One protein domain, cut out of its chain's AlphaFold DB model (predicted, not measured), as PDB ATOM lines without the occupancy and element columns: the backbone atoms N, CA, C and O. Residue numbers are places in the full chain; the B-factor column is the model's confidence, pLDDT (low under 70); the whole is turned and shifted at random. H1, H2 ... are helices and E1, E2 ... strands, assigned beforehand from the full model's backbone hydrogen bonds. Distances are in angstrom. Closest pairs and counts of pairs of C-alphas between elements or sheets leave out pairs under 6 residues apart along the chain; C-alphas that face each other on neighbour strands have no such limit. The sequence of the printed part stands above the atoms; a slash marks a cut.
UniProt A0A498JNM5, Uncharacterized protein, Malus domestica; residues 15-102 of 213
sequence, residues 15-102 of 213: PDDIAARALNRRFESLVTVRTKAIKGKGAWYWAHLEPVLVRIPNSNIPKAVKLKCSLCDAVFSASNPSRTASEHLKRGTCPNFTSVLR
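Overview. This is residues 15 to 102 of the 213 residues of an uncharacterized protein of Malus domestica (UniProt A0A498JNM5). A small antiparallel sheet of three strands has one long helix, H1, laid along E1 and E2 over one of its faces, and a shorter helix, H3, over the same face; the opposite face has no named helix. The short H2 sits at the far end of H1, between it and H3, while H4 lies beyond H3 at the end of the elongated whole. The printed part has 88 residues with four named helices and three named strands, in the order H1 H2 E1 E2 E3 H3 H4; the sheet's order is E1 - E2 - E3, and the class is mixed, helices and strands. It is only just compact, close to loose, with a radius of gyration of the C-alphas of 14.2 A and spans of 48 by 28 by 17 A.

Arrangement. E1, residues 49 to 55, E2, residues 62 to 69, and E3, residues 75 to 77, form a meander, each strand the antiparallel neighbour of the one before. In the hairpin of E1 and E2, N 50 and O 68 are 2.8 A apart, within hydrogen-bond range; in the hairpin of E2 and E3, N 67 and O 76 are 2.9 A apart, also within range. E2 bends by 51 degrees at residue 65. H1, residues 15 to 39, is on the sheet at a height of 9.0 A, over E1 and E2, and runs along the strands, at 17 degrees to E1 on the local plane; its closest C-alphas to E2 are those of Ala 20 and Pro 62, 5.5 A. H3, residues 81 to 90, is on the same face at a height of 9.2 A, over E2; H1 and H3 are apart. H2, residues 44 to 47, touches H1, whose residues 34 to 38 alone take part, with the C-alphas of Arg 34 and Trp 46 closest at 5.3 A. H2 and H3 only just touch, with 3 pairs of C-alphas within 8 A, the closest being Tyr 45 and Ala 85 at 6.0 A. H4, residues 95 to 101, is close to H3 but not clearly touching, about perpendicular at 77 degrees, with the C-alphas of Leu 89 and Phe 97 closest at 6.2 A. In H1 and H3 every O i to N i+4 pair is within hydrogen-bond range, in H4 2 of 3; H2 is too short for such a pair.

Along the chain. H1 begins at C-alpha 15 (-29.286, 15.021, 22.982) and is 36.4 A long. E1 measures 18.8 A, E2 19.8 A and H3 12.6 A. H4 ends at C-alpha 101 (13.119, 22.311, 38.462).

Size, cuts and confidence. The C-alphas of Pro 15 and Arg 102, the two farthest apart, are 48.9 A apart. The printed part has no cut, and no link is long. Mean pLDDT of the printed part is 89.3; residues 98 to 102 are under 70.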
ATOM      1  N   PRO A  15     -30.225  15.688  22.080       78.75
ATOM      2  CA  PRO A  15     -29.286  15.021  22.982       78.75
ATOM      3  C   PRO A  15     -27.894  15.677  22.929       78.75
ATOM      4  O   PRO A  15     -27.211  15.775  23.952       78.75
ATOM      5  N   ASP A  16     -27.513  16.208  21.763       81.62
ATOM      6  CA  ASP A  16     -26.299  16.991  21.549       81.62
ATOM      7  C   ASP A  16     -26.289  18.318  22.329       81.62
ATOM      8  O   ASP A  16     -25.260  18.657  22.912       81.62
ATOM      9  N   ASP A  17     -27.412  19.039  22.435       84.31
ATOM     10  CA  ASP A  17     -27.539  20.240  23.280       84.31
ATOM     11  C   ASP A  17     -27.317  19.924  24.763       84.31
ATOM     12  O   ASP A  17     -26.648  20.680  25.477       84.31
ATOM     13  N   ILE A  18     -27.869  18.807  25.244       88.19
ATOM     14  CA  ILE A  18     -27.727  18.378  26.641       88.19
ATOM     15  C   ILE A  18     -26.266  17.999  26.920       88.19
ATOM     16  O   ILE A  18     -25.665  18.498  27.880       88.19
ATOM     17  N   ALA A  19     -25.658  17.192  26.044       88.25
ATOM     18  CA  ALA A  19     -24.244  16.834  26.124       88.25
ATOM     19  C   ALA A  19     -23.337  18.076  26.045       88.25
ATOM     20  O   ALA A  19     -22.397  18.220  26.834       88.25
ATOM     21  N   ALA A  20     -23.651  19.023  25.157       89.06
ATOM     22  CA  ALA A  20     -22.895  20.253  24.990       89.06
ATOM     23  C   ALA A  20     -22.950  21.147  26.234       89.06
ATOM     24  O   ALA A  20     -21.917  21.653  26.685       89.06
ATOM     25  N   ARG A  21     -24.136  21.291  26.839       90.12
ATOM     26  CA  ARG A  21     -24.321  22.010  28.108       90.12
ATOM     27  C   ARG A  21     -23.551  21.331  29.238       90.12
ATOM     28  O   ARG A  21     -22.869  22.030  29.986       90.12
ATOM     29  N   ALA A  22     -23.575  20.000  29.337       91.62
ATOM     30  CA  ALA A  22     -22.812  19.256  30.341       91.62
ATOM     31  C   ALA A  22     -21.289  19.457  30.192       91.62
ATOM     32  O   ALA A  22     -20.596  19.736  31.176       91.62
ATOM     33  N   LEU A  23     -20.766  19.405  28.960       92.94
ATOM     34  CA  LEU A  23     -19.359  19.700  28.669       92.94
ATOM     35  C   LEU A  23     -18.994  21.148  29.022       92.94
ATOM     36  O   LEU A  23     -17.950  21.373  29.635       92.94
ATOM     37  N   ASN A  24     -19.857  22.122  28.714       93.31
ATOM     38  CA  ASN A  24     -19.613  23.515  29.088       93.31
ATOM     39  C   ASN A  24     -19.623  23.704  30.614       93.31
ATOM     40  O   ASN A  24     -18.716  24.324  31.156       93.31
ATOM     41  N   ARG A  25     -20.586  23.114  31.341       94.06
ATOM     42  CA  ARG A  25     -20.630  23.156  32.817       94.06
ATOM     43  C   ARG A  25     -19.363  22.572  33.450       94.06
ATOM     44  O   ARG A  25     -18.850  23.144  34.409       94.06
ATOM     45  N   ARG A  26     -18.831  21.477  32.894       93.81
ATOM     46  CA  ARG A  26     -17.555  20.883  33.325       93.81
ATOM     47  C   ARG A  26     -16.350  21.770  33.006       93.81
ATOM     48  O   ARG A  26     -15.414  21.822  33.796       93.81
ATOM     49  N   PHE A  27     -16.345  22.446  31.861       95.62
ATOM     50  CA  PHE A  27     -15.289  23.400  31.528       95.62
ATOM     51  C   PHE A  27     -15.264  24.563  32.536       95.62
ATOM     52  O   PHE A  27     -14.227  24.794  33.156       95.62
ATOM     53  N   GLU A  28     -16.410  25.202  32.799       96.94
ATOM     54  CA  GLU A  28     -16.526  26.294  33.782       96.94
ATOM     55  C   GLU A  28     -16.144  25.863  35.208       96.94
ATOM     56  O   GLU A  28     -15.471  26.602  35.937       96.94
ATOM     57  N   SER A  29     -16.525  24.647  35.624       95.69
ATOM     58  CA  SER A  29     -16.148  24.139  36.947       95.69
ATOM     59  C   SER A  29     -14.637  23.916  37.062       95.69
ATOM     60  O   SER A  29     -14.046  24.314  38.065       95.69
ATOM     61  N   LEU A  30     -13.976  23.393  36.022       95.25
ATOM     62  CA  LEU A  30     -12.516  23.247  35.994       95.25
ATOM     63  C   LEU A  30     -11.782  24.596  35.935       95.25
ATOM     64  O   LEU A  30     -10.757  24.749  36.597       95.25
ATOM     65  N   VAL A  31     -12.303  25.590  35.208       95.94
ATOM     66  CA  VAL A  31     -11.763  26.966  35.211       95.94
ATOM     67  C   VAL A  31     -11.869  27.582  36.609       95.94
ATOM     68  O   VAL A  31     -10.913  28.189  37.102       95.94
ATOM     69  N   THR A  32     -12.988  27.351  37.302       95.62
ATOM     70  CA  THR A  32     -13.187  27.782  38.693       95.62
ATOM     71  C   THR A  32     -12.225  27.075  39.651       95.62
ATOM     72  O   THR A  32     -11.612  27.732  40.494       95.62
ATOM     73  N   VAL A  33     -12.043  25.754  39.514       94.69
ATOM     74  CA  VAL A  33     -11.081  24.965  40.306       94.69
ATOM     75  C   VAL A  33      -9.658  25.477  40.091       94.69
ATOM     76  O   VAL A  33      -8.991  25.784  41.075       94.69
ATOM     77  N   ARG A  34      -9.220  25.672  38.837       94.62
ATOM     78  CA  ARG A  34      -7.909  26.261  38.519       94.62
ATOM     79  C   ARG A  34      -7.739  27.630  39.178       94.62
ATOM     80  O   ARG A  34      -6.737  27.869  39.843       94.62
ATOM     81  N   THR A  35      -8.729  28.511  39.039       95.50
ATOM     82  CA  THR A  35      -8.683  29.872  39.604       95.50
ATOM     83  C   THR A  35      -8.566  29.852  41.128       95.50
ATOM     84  O   THR A  35      -7.763  30.598  41.690       95.50
ATOM     85  N   LYS A  36      -9.320  28.977  41.809       94.81
ATOM     86  CA  LYS A  36      -9.221  28.784  43.265       94.81
ATOM     87  C   LYS A  36      -7.887  28.159  43.676       94.81
ATOM     88  O   LYS A  36      -7.340  28.546  44.703       94.81
ATOM     89  N   ALA A  37      -7.357  27.232  42.881       94.19
ATOM     90  CA  ALA A  37      -6.106  26.550  43.179       94.19
ATOM     91  C   ALA A  37      -4.876  27.451  43.014       94.19
ATOM     92  O   ALA A  37      -3.981  27.377  43.844       94.19
ATOM     93  N   ILE A  38      -4.857  28.328  42.004       91.94
ATOM     94  CA  ILE A  38      -3.777  29.306  41.790       91.94
ATOM     95  C   ILE A  38      -3.811  30.425  42.846       91.94
ATOM     96  O   ILE A  38      -2.762  30.873  43.293       91.94
ATOM     97  N   LYS A  39      -5.003  30.885  43.254       92.06
ATOM     98  CA  LYS A  39      -5.153  31.964  44.253       92.06
ATOM     99  C   LYS A  39      -5.040  31.500  45.712       92.06
ATOM    100  O   LYS A  39      -5.004  32.342  46.603       92.06
ATOM    101  N   GLY A  40      -5.043  30.194  45.972       90.06
ATOM    102  CA  GLY A  40      -5.062  29.620  47.318       90.06
ATOM    103  C   GLY A  40      -4.108  28.437  47.468       90.06
ATOM    104  O   GLY A  40      -3.206  28.239  46.663       90.06
ATOM    105  N   LYS A  41      -4.321  27.612  48.498       85.50
ATOM    106  CA  LYS A  41      -3.581  26.354  48.705       85.50
ATOM    107  C   LYS A  41      -4.268  25.184  47.985       85.50
ATOM    108  O   LYS A  41      -4.698  24.232  48.630       85.50
ATOM    109  N   GLY A  42      -4.459  25.291  46.669       90.88
ATOM    110  CA  GLY A  42      -4.957  24.169  45.866       90.88
ATOM    111  C   GLY A  42      -3.835  23.268  45.359       90.88
ATOM    112  O   GLY A  42      -2.656  23.501  45.624       90.88
ATOM    113  N   ALA A  43      -4.198  22.241  44.590       92.56
ATOM    114  CA  ALA A  43      -3.214  21.336  44.018       92.56
ATOM    115  C   ALA A  43      -2.275  22.068  43.035       92.56
ATOM    116  O   ALA A  43      -2.716  22.692  42.067       92.56
ATOM    117  N   TRP A  44      -0.968  21.959  43.283       91.88
ATOM    118  CA  TRP A  44       0.104  22.706  42.606       91.88
ATOM    119  C   TRP A  44       0.061  22.636  41.070       91.88
ATOM    120  O   TRP A  44       0.400  23.598  40.383       91.88
ATOM    121  N   TYR A  45      -0.389  21.509  40.514       93.56
ATOM    122  CA  TYR A  45      -0.386  21.266  39.074       93.56
ATOM    123  C   TYR A  45      -1.345  22.170  38.285       93.56
ATOM    124  O   TYR A  45      -1.165  22.336  37.079       93.56
ATOM    125  N   TRP A  46      -2.322  22.809  38.939       95.62
ATOM    126  CA  TRP A  46      -3.223  23.777  38.300       95.62
ATOM    127  C   TRP A  46      -2.516  25.050  37.807       95.62
ATOM    128  O   TRP A  46      -3.041  25.734  36.926       95.62
ATOM    129  N   ALA A  47      -1.305  25.342  38.296       93.44
ATOM    130  CA  ALA A  47      -0.455  26.390  37.728       93.44
ATOM    131  C   ALA A  47       0.002  26.063  36.289       93.44
ATOM    132  O   ALA A  47       0.170  26.968  35.472       93.44
ATOM    133  N   HIS A  48       0.152  24.773  35.961       94.12
ATOM    134  CA  HIS A  48       0.722  24.291  34.696       94.12
ATOM    135  C   HIS A  48      -0.286  23.583  33.778       94.12
ATOM    136  O   HIS A  48       0.080  23.190  32.670       94.12
ATOM    137  N   LEU A  49      -1.534  23.395  34.225       95.50
ATOM    138  CA  LEU A  49      -2.613  22.771  33.457       95.50
ATOM    139  C   LEU A  49      -3.779  23.742  33.243       95.50
ATOM    140  O   LEU A  49      -4.325  24.316  34.186       95.50
ATOM    141  N   GLU A  50      -4.195  23.877  31.987       96.38
ATOM    142  CA  GLU A  50      -5.266  24.767  31.549       96.38
ATOM    143  C   GLU A  50      -6.454  23.955  31.012       96.38
ATOM    144  O   GLU A  50      -6.267  23.130  30.112       96.38
ATOM    145  N   PRO A  51      -7.684  24.159  31.513       96.25
ATOM    146  CA  PRO A  51      -8.878  23.601  30.891       96.25
ATOM    147  C   PRO A  51      -9.046  24.128  29.465       96.25
ATOM    148  O   PRO A  51      -8.932  25.330  29.230       96.25
ATOM    149  N   VAL A  52      -9.361  23.244  28.518       95.31
ATOM    150  CA  VAL A  52      -9.689  23.606  27.131       95.31
ATOM    151  C   VAL A  52     -10.931  22.851  26.653       95.31
ATOM    152  O   VAL A  52     -11.079  21.647  26.883       95.31
ATOM    153  N   LEU A  53     -11.838  23.563  25.981       94.38
ATOM    154  CA  LEU A  53     -13.075  23.011  25.426       94.38
ATOM    155  C   LEU A  53     -12.903  22.753  23.923       94.38
ATOM    156  O   LEU A  53     -12.919  23.682  23.112       94.38
ATOM    157  N   VAL A  54     -12.730  21.483  23.557       92.25
ATOM    158  CA  VAL A  54     -12.535  21.045  22.169       92.25
ATOM    159  C   VAL A  54     -13.881  21.047  21.452       92.25
ATOM    160  O   VAL A  54     -14.818  20.399  21.915       92.25
ATOM    161  N   ARG A  55     -13.970  21.739  20.313       90.81
ATOM    162  CA  ARG A  55     -15.172  21.838  19.465       90.81
ATOM    163  C   ARG A  55     -14.971  21.123  18.129       90.81
ATOM    164  O   ARG A  55     -13.834  20.907  17.714       90.81
ATOM    165  N   ILE A  56     -16.066  20.748  17.470       85.19
ATOM    166  CA  ILE A  56     -16.027  20.161  16.122       85.19
ATOM    167  C   ILE A  56     -15.792  21.287  15.088       85.19
ATOM    168  O   ILE A  56     -16.515  22.289  15.124       85.19
ATOM    169  N   PRO A  57     -14.796  21.164  14.186       77.69
ATOM    170  CA  PRO A  57     -14.432  22.208  13.223       77.69
ATOM    171  C   PRO A  57     -15.410  22.264  12.037       77.69
ATOM    172  O   PRO A  57     -15.113  21.762  10.959       77.69
ATOM    173  N   ASN A  58     -16.591  22.839  12.278       76.69
ATOM    174  CA  ASN A  58     -17.639  23.246  11.317       76.69
ATOM    175  C   ASN A  58     -18.953  23.557  12.057       76.69
ATOM    176  O   ASN A  58     -19.681  24.469  11.692       76.69
ATOM    177  N   SER A  59     -19.233  22.790  13.111       77.69
ATOM    178  CA  SER A  59     -20.530  22.712  13.788       77.69
ATOM    179  C   SER A  59     -20.587  23.501  15.104       77.69
ATOM    180  O   SER A  59     -21.647  23.596  15.710       77.69
ATOM    181  N   ASN A  60     -19.452  24.030  15.586       77.06
ATOM    182  CA  ASN A  60     -19.273  24.734  16.870       77.06
ATOM    183  C   ASN A  60     -19.738  23.991  18.148       77.06
ATOM    184  O   ASN A  60     -19.521  24.501  19.251       77.06
ATOM    185  N   ILE A  61     -20.291  22.781  18.028       83.12
ATOM    186  CA  ILE A  61     -20.661  21.904  19.141       83.12
ATOM    187  C   ILE A  61     -19.392  21.481  19.908       83.12
ATOM    188  O   ILE A  61     -18.401  21.057  19.294       83.12
ATOM    189  N   PRO A  62     -19.367  21.600  21.249       87.19
ATOM    190  CA  PRO A  62     -18.288  21.067  22.070       87.19
ATOM    191  C   PRO A  62     -18.313  19.532  22.079       87.19
ATOM    192  O   PRO A  62     -19.332  18.910  22.347       87.19
ATOM    193  N   LYS A  63     -17.153  18.926  21.819       90.62
ATOM    194  CA  LYS A  63     -16.945  17.473  21.723       90.62
ATOM    195  C   LYS A  63     -16.330  16.873  22.987       90.62
ATOM    196  O   LYS A  63     -16.614  15.729  23.325       90.62
ATOM    197  N   ALA A  64     -15.435  17.603  23.656       91.81
ATOM    198  CA  ALA A  64     -14.756  17.124  24.859       91.81
ATOM    199  C   ALA A  64     -14.151  18.269  25.682       91.81
ATOM    200  O   ALA A  64     -13.693  19.268  25.127       91.81
ATOM    201  N   VAL A  65     -14.049  18.067  26.997       94.69
ATOM    202  CA  VAL A  65     -13.197  18.884  27.875       94.69
ATOM    203  C   VAL A  65     -11.852  18.185  28.046       94.69
ATOM    204  O   VAL A  65     -11.796  16.998  28.382       94.69
ATOM    205  N   LYS A  66     -10.765  18.917  27.813       95.62
ATOM    206  CA  LYS A  66      -9.385  18.439  27.934       95.62
ATOM    207  C   LYS A  66      -8.570  19.377  28.830       95.62
ATOM    208  O   LYS A  66      -9.031  20.461  29.183       95.62
ATOM    209  N   LEU A  67      -7.367  18.950  29.200       96.19
ATOM    210  CA  LEU A  67      -6.370  19.771  29.890       96.19
ATOM    211  C   LEU A  67      -5.162  19.962  28.973       96.19
ATOM    212  O   LEU A  67      -4.651  18.978  28.443       96.19
ATOM    213  N   LYS A  68      -4.703  21.198  28.794       95.94
ATOM    214  CA  LYS A  68      -3.473  21.543  28.070       95.94
ATOM    215  C   LYS A  68      -2.369  21.866  29.074       95.94
ATOM    216  O   LYS A  68      -2.621  22.603  30.023       95.94
ATOM    217  N   CYS A  69      -1.158  21.353  28.882       95.25
ATOM    218  CA  CYS A  69      -0.009  21.817  29.654       95.25
ATOM    219  C   CYS A  69       0.490  23.161  29.109       95.25
ATOM    220  O   CYS A  69       0.825  23.252  27.933       95.25
ATOM    221  N   SER A  70       0.596  24.192  29.951       94.12
ATOM    222  CA  SER A  70       1.097  25.514  29.535       94.12
ATOM    223  C   SER A  70       2.598  25.546  29.219       94.12
ATOM    224  O   SER A  70       3.089  26.543  28.703       94.12
ATOM    225  N   LEU A  71       3.330  24.471  29.527       92.69
ATOM    226  CA  LEU A  71       4.782  24.390  29.356       92.69
ATOM    227  C   LEU A  71       5.203  23.755  28.026       92.69
ATOM    228  O   LEU A  71       6.326  23.979  27.588       92.69
ATOM    229  N   CYS A  72       4.363  22.925  27.407       93.25
ATOM    230  CA  CYS A  72       4.691  22.219  26.158       93.25
ATOM    231  C   CYS A  72       3.476  21.949  25.253       93.25
ATOM    232  O   CYS A  72       3.554  21.112  24.357       93.25
ATOM    233  N   ASP A  73       2.337  22.586  25.540       94.31
ATOM    234  CA  ASP A  73       1.059  22.478  24.825       94.31
ATOM    235  C   ASP A  73       0.469  21.061  24.667       94.31
ATOM    236  O   ASP A  73      -0.566  20.884  24.025       94.31
ATOM    237  N   ALA A  74       1.050  20.050  25.321       93.81
ATOM    238  CA  ALA A  74       0.528  18.687  25.334       93.81
ATOM    239  C   ALA A  74      -0.898  18.639  25.917       93.81
ATOM    240  O   ALA A  74      -1.181  19.245  26.956       93.81
ATOM    241  N   VAL A  75      -1.798  17.907  25.249       94.38
ATOM    242  CA  VAL A  75      -3.237  17.891  25.558       94.38
ATOM    243  C   VAL A  75      -3.691  16.515  26.047       94.38
ATOM    244  O   VAL A  75      -3.530  15.507  25.360       94.38
ATOM    245  N   PHE A  76      -4.353  16.488  27.202       94.50
ATOM    246  CA  PHE A  76      -4.748  15.284  27.935       94.50
ATOM    247  C   PHE A  76      -6.252  15.247  28.236       94.50
ATOM    248  O   PHE A  76      -6.949  16.259  28.158       94.50
ATOM    249  N   SER A  77      -6.771  14.078  28.616       91.50
ATOM    250  CA  SER A  77      -8.145  13.956  29.119       91.50
ATOM    251  C   SER A  77      -8.320  14.700  30.446       91.50
ATOM    252  O   SER A  77      -7.499  14.567  31.349       91.50
ATOM    253  N   ALA A  78      -9.441  15.407  30.615       90.88
ATOM    254  CA  ALA A  78      -9.819  16.011  31.894       90.88
ATOM    255  C   ALA A  78     -10.479  15.017  32.882       90.88
ATOM    256  O   ALA A  78     -11.076  15.446  33.872       90.88
ATOM    257  N   SER A  79     -10.442  13.705  32.608       88.12
ATOM    258  CA  SER A  79     -11.050  12.664  33.456       88.12
ATOM    259  C   SER A  79     -10.324  12.438  34.778       88.12
ATOM    260  O   SER A  79     -10.986  12.191  35.777       88.12
ATOM    261  N   ASN A  80      -8.993  12.546  34.806       91.56
ATOM    262  CA  ASN A  80      -8.207  12.415  36.032       91.56
ATOM    263  C   ASN A  80      -7.027  13.414  36.025       91.56
ATOM    264  O   ASN A  80      -5.921  13.061  35.602       91.56
ATOM    265  N   PRO A  81      -7.259  14.673  36.457       90.75
ATOM    266  CA  PRO A  81      -6.250  15.733  36.423       90.75
ATOM    267  C   PRO A  81      -4.990  15.410  37.236       90.75
ATOM    268  O   PRO A  81      -3.882  15.681  36.775       90.75
ATOM    269  N   SER A  82      -5.138  14.795  38.415       91.44
ATOM    270  CA  SER A  82      -4.021  14.472  39.311       91.44
ATOM    271  C   SER A  82      -3.131  13.354  38.760       91.44
ATOM    272  O   SER A  82      -1.904  13.443  38.867       91.44
ATOM    273  N   ARG A  83      -3.713  12.348  38.088       91.44
ATOM    274  CA  ARG A  83      -2.949  11.335  37.343       91.44
ATOM    275  C   ARG A  83      -2.173  11.975  36.192       91.44
ATOM    276  O   ARG A  83      -0.959  11.795  36.119       91.44
ATOM    277  N   THR A  84      -2.841  12.766  35.347       91.38
ATOM    278  CA  THR A  84      -2.196  13.500  34.245       91.38
ATOM    279  C   THR A  84      -1.037  14.362  34.741       91.38
ATOM    280  O   THR A  84       0.051  14.296  34.179       91.38
ATOM    281  N   ALA A  85      -1.231  15.125  35.816       92.06
ATOM    282  CA  ALA A  85      -0.182  15.935  36.422       92.06
ATOM    283  C   ALA A  85       0.995  15.100  36.949       92.06
ATOM    284  O   ALA A  85       2.154  15.457  36.742       92.06
ATOM    285  N   SER A  86       0.714  13.980  37.615       90.19
ATOM    286  CA  SER A  86       1.754  13.124  38.191       90.19
ATOM    287  C   SER A  86       2.602  12.447  37.115       90.19
ATOM    288  O   SER A  86       3.823  12.398  37.237       90.19
ATOM    289  N   GLU A  87       1.983  11.963  36.038       92.06
ATOM    290  CA  GLU A  87       2.714  11.338  34.933       92.06
ATOM    291  C   GLU A  87       3.397  12.372  34.032       92.06
ATOM    292  O   GLU A  87       4.535  12.165  33.633       92.06
ATOM    293  N   HIS A  88       2.767  13.514  33.752       93.19
ATOM    294  CA  HIS A  88       3.359  14.505  32.859       93.19
ATOM    295  C   HIS A  88       4.421  15.375  33.543       93.19
ATOM    296  O   HIS A  88       5.533  15.512  33.038       93.19
ATOM    297  N   LEU A  89       4.088  15.961  34.695       90.75
ATOM    298  CA  LEU A  89       4.942  16.922  35.392       90.75
ATOM    299  C   LEU A  89       5.874  16.193  36.372       90.75
ATOM    300  O   LEU A  89       7.089  16.229  36.206       90.75
ATOM    301  N   LYS A  90       5.331  15.460  37.357       87.50
ATOM    302  CA  LYS A  90       6.149  14.856  38.434       87.50
ATOM    303  C   LYS A  90       7.096  13.751  37.939       87.50
ATOM    304  O   LYS A  90       8.198  13.634  38.463       87.50
ATOM    305  N   ARG A  91       6.694  12.954  36.941       87.06
ATOM    306  CA  ARG A  91       7.537  11.905  36.327       87.06
ATOM    307  C   ARG A  91       8.466  12.432  35.219       87.06
ATOM    308  O   ARG A  91       9.247  11.658  34.677       87.06
ATOM    309  N   GLY A  92       8.406  13.727  34.889       84.31
ATOM    310  CA  GLY A  92       9.328  14.371  33.946       84.31
ATOM    311  C   GLY A  92       9.047  14.132  32.457       84.31
ATOM    312  O   GLY A  92       9.916  14.405  31.636       84.31
ATOM    313  N   THR A  93       7.857  13.650  32.072       86.56
ATOM    314  CA  THR A  93       7.472  13.516  30.648       86.56
ATOM    315  C   THR A  93       7.270  14.877  29.961       86.56
ATOM    316  O   THR A  93       7.281  14.967  28.737       86.56
ATOM    317  N   CYS A  94       7.090  15.956  30.725       90.06
ATOM    318  CA  CYS A  94       7.108  17.323  30.225       90.06
ATOM    319  C   CYS A  94       8.561  17.804  30.029       90.06
ATOM    320  O   CYS A  94       9.263  17.987  31.030       90.06
ATOM    321  N   PRO A  95       9.018  18.079  28.788       86.12
ATOM    322  CA  PRO A  95      10.412  18.461  28.534       86.12
ATOM    323  C   PRO A  95      10.794  19.771  29.239       86.12
ATOM    324  O   PRO A  95      11.902  19.910  29.752       86.12
ATOM    325  N   ASN A  96       9.847  20.707  29.336       84.81
ATOM    326  CA  ASN A  96      10.094  22.044  29.871       84.81
ATOM    327  C   ASN A  96       9.910  22.140  31.397       84.81
ATOM    328  O   ASN A  96      10.501  23.018  32.018       84.81
ATOM    329  N   PHE A  97       9.169  21.227  32.040       81.75
ATOM    330  CA  PHE A  97       9.006  21.241  33.505       81.75
ATOM    331  C   PHE A  97      10.294  20.838  34.240       81.75
ATOM    332  O   PHE A  97      10.680  21.477  35.218       81.75
ATOM    333  N   THR A  98      11.012  19.833  33.731       69.19
ATOM    334  CA  THR A  98      12.308  19.405  34.287       69.19
ATOM    335  C   THR A  98      13.355  20.525  34.217       69.19
ATOM    336  O   THR A  98      14.145  20.679  35.147       69.19
ATOM    337  N   SER A  99      13.315  21.354  33.166       62.34
ATOM    338  CA  SER A  99      14.185  22.532  33.007       62.34
ATOM    339  C   SER A  99      13.897  23.638  34.039       62.34
ATOM    340  O   SER A  99      14.813  24.318  34.493       62.34
ATOM    341  N   VAL A 100      12.642  23.776  34.489       62.53
ATOM    342  CA  VAL A 100      12.265  24.723  35.560       62.53
ATOM    343  C   VAL A 100      12.698  24.221  36.945       62.53
ATOM    344  O   VAL A 100      13.072  25.026  37.792       62.53
ATOM    345  N   LEU A 101      12.686  22.903  37.184       61.88
ATOM    346  CA  LEU A 101      13.119  22.311  38.462       61.88
ATOM    347  C   LEU A 101      14.643  22.149  38.596       61.88
ATOM    348  O   LEU A 101      15.151  22.090  39.715       61.88
ATOM    349  N   ARG A 102      15.385  22.096  37.483       57.31
ATOM    350  CA  ARG A 102      16.849  22.244  37.459       57.31
ATOM    351  C   ARG A 102      17.230  23.465  36.616       57.31
ATOM    352  O   ARG A 102      17.710  23.283  35.495       57.31
TER     353      ARG A 102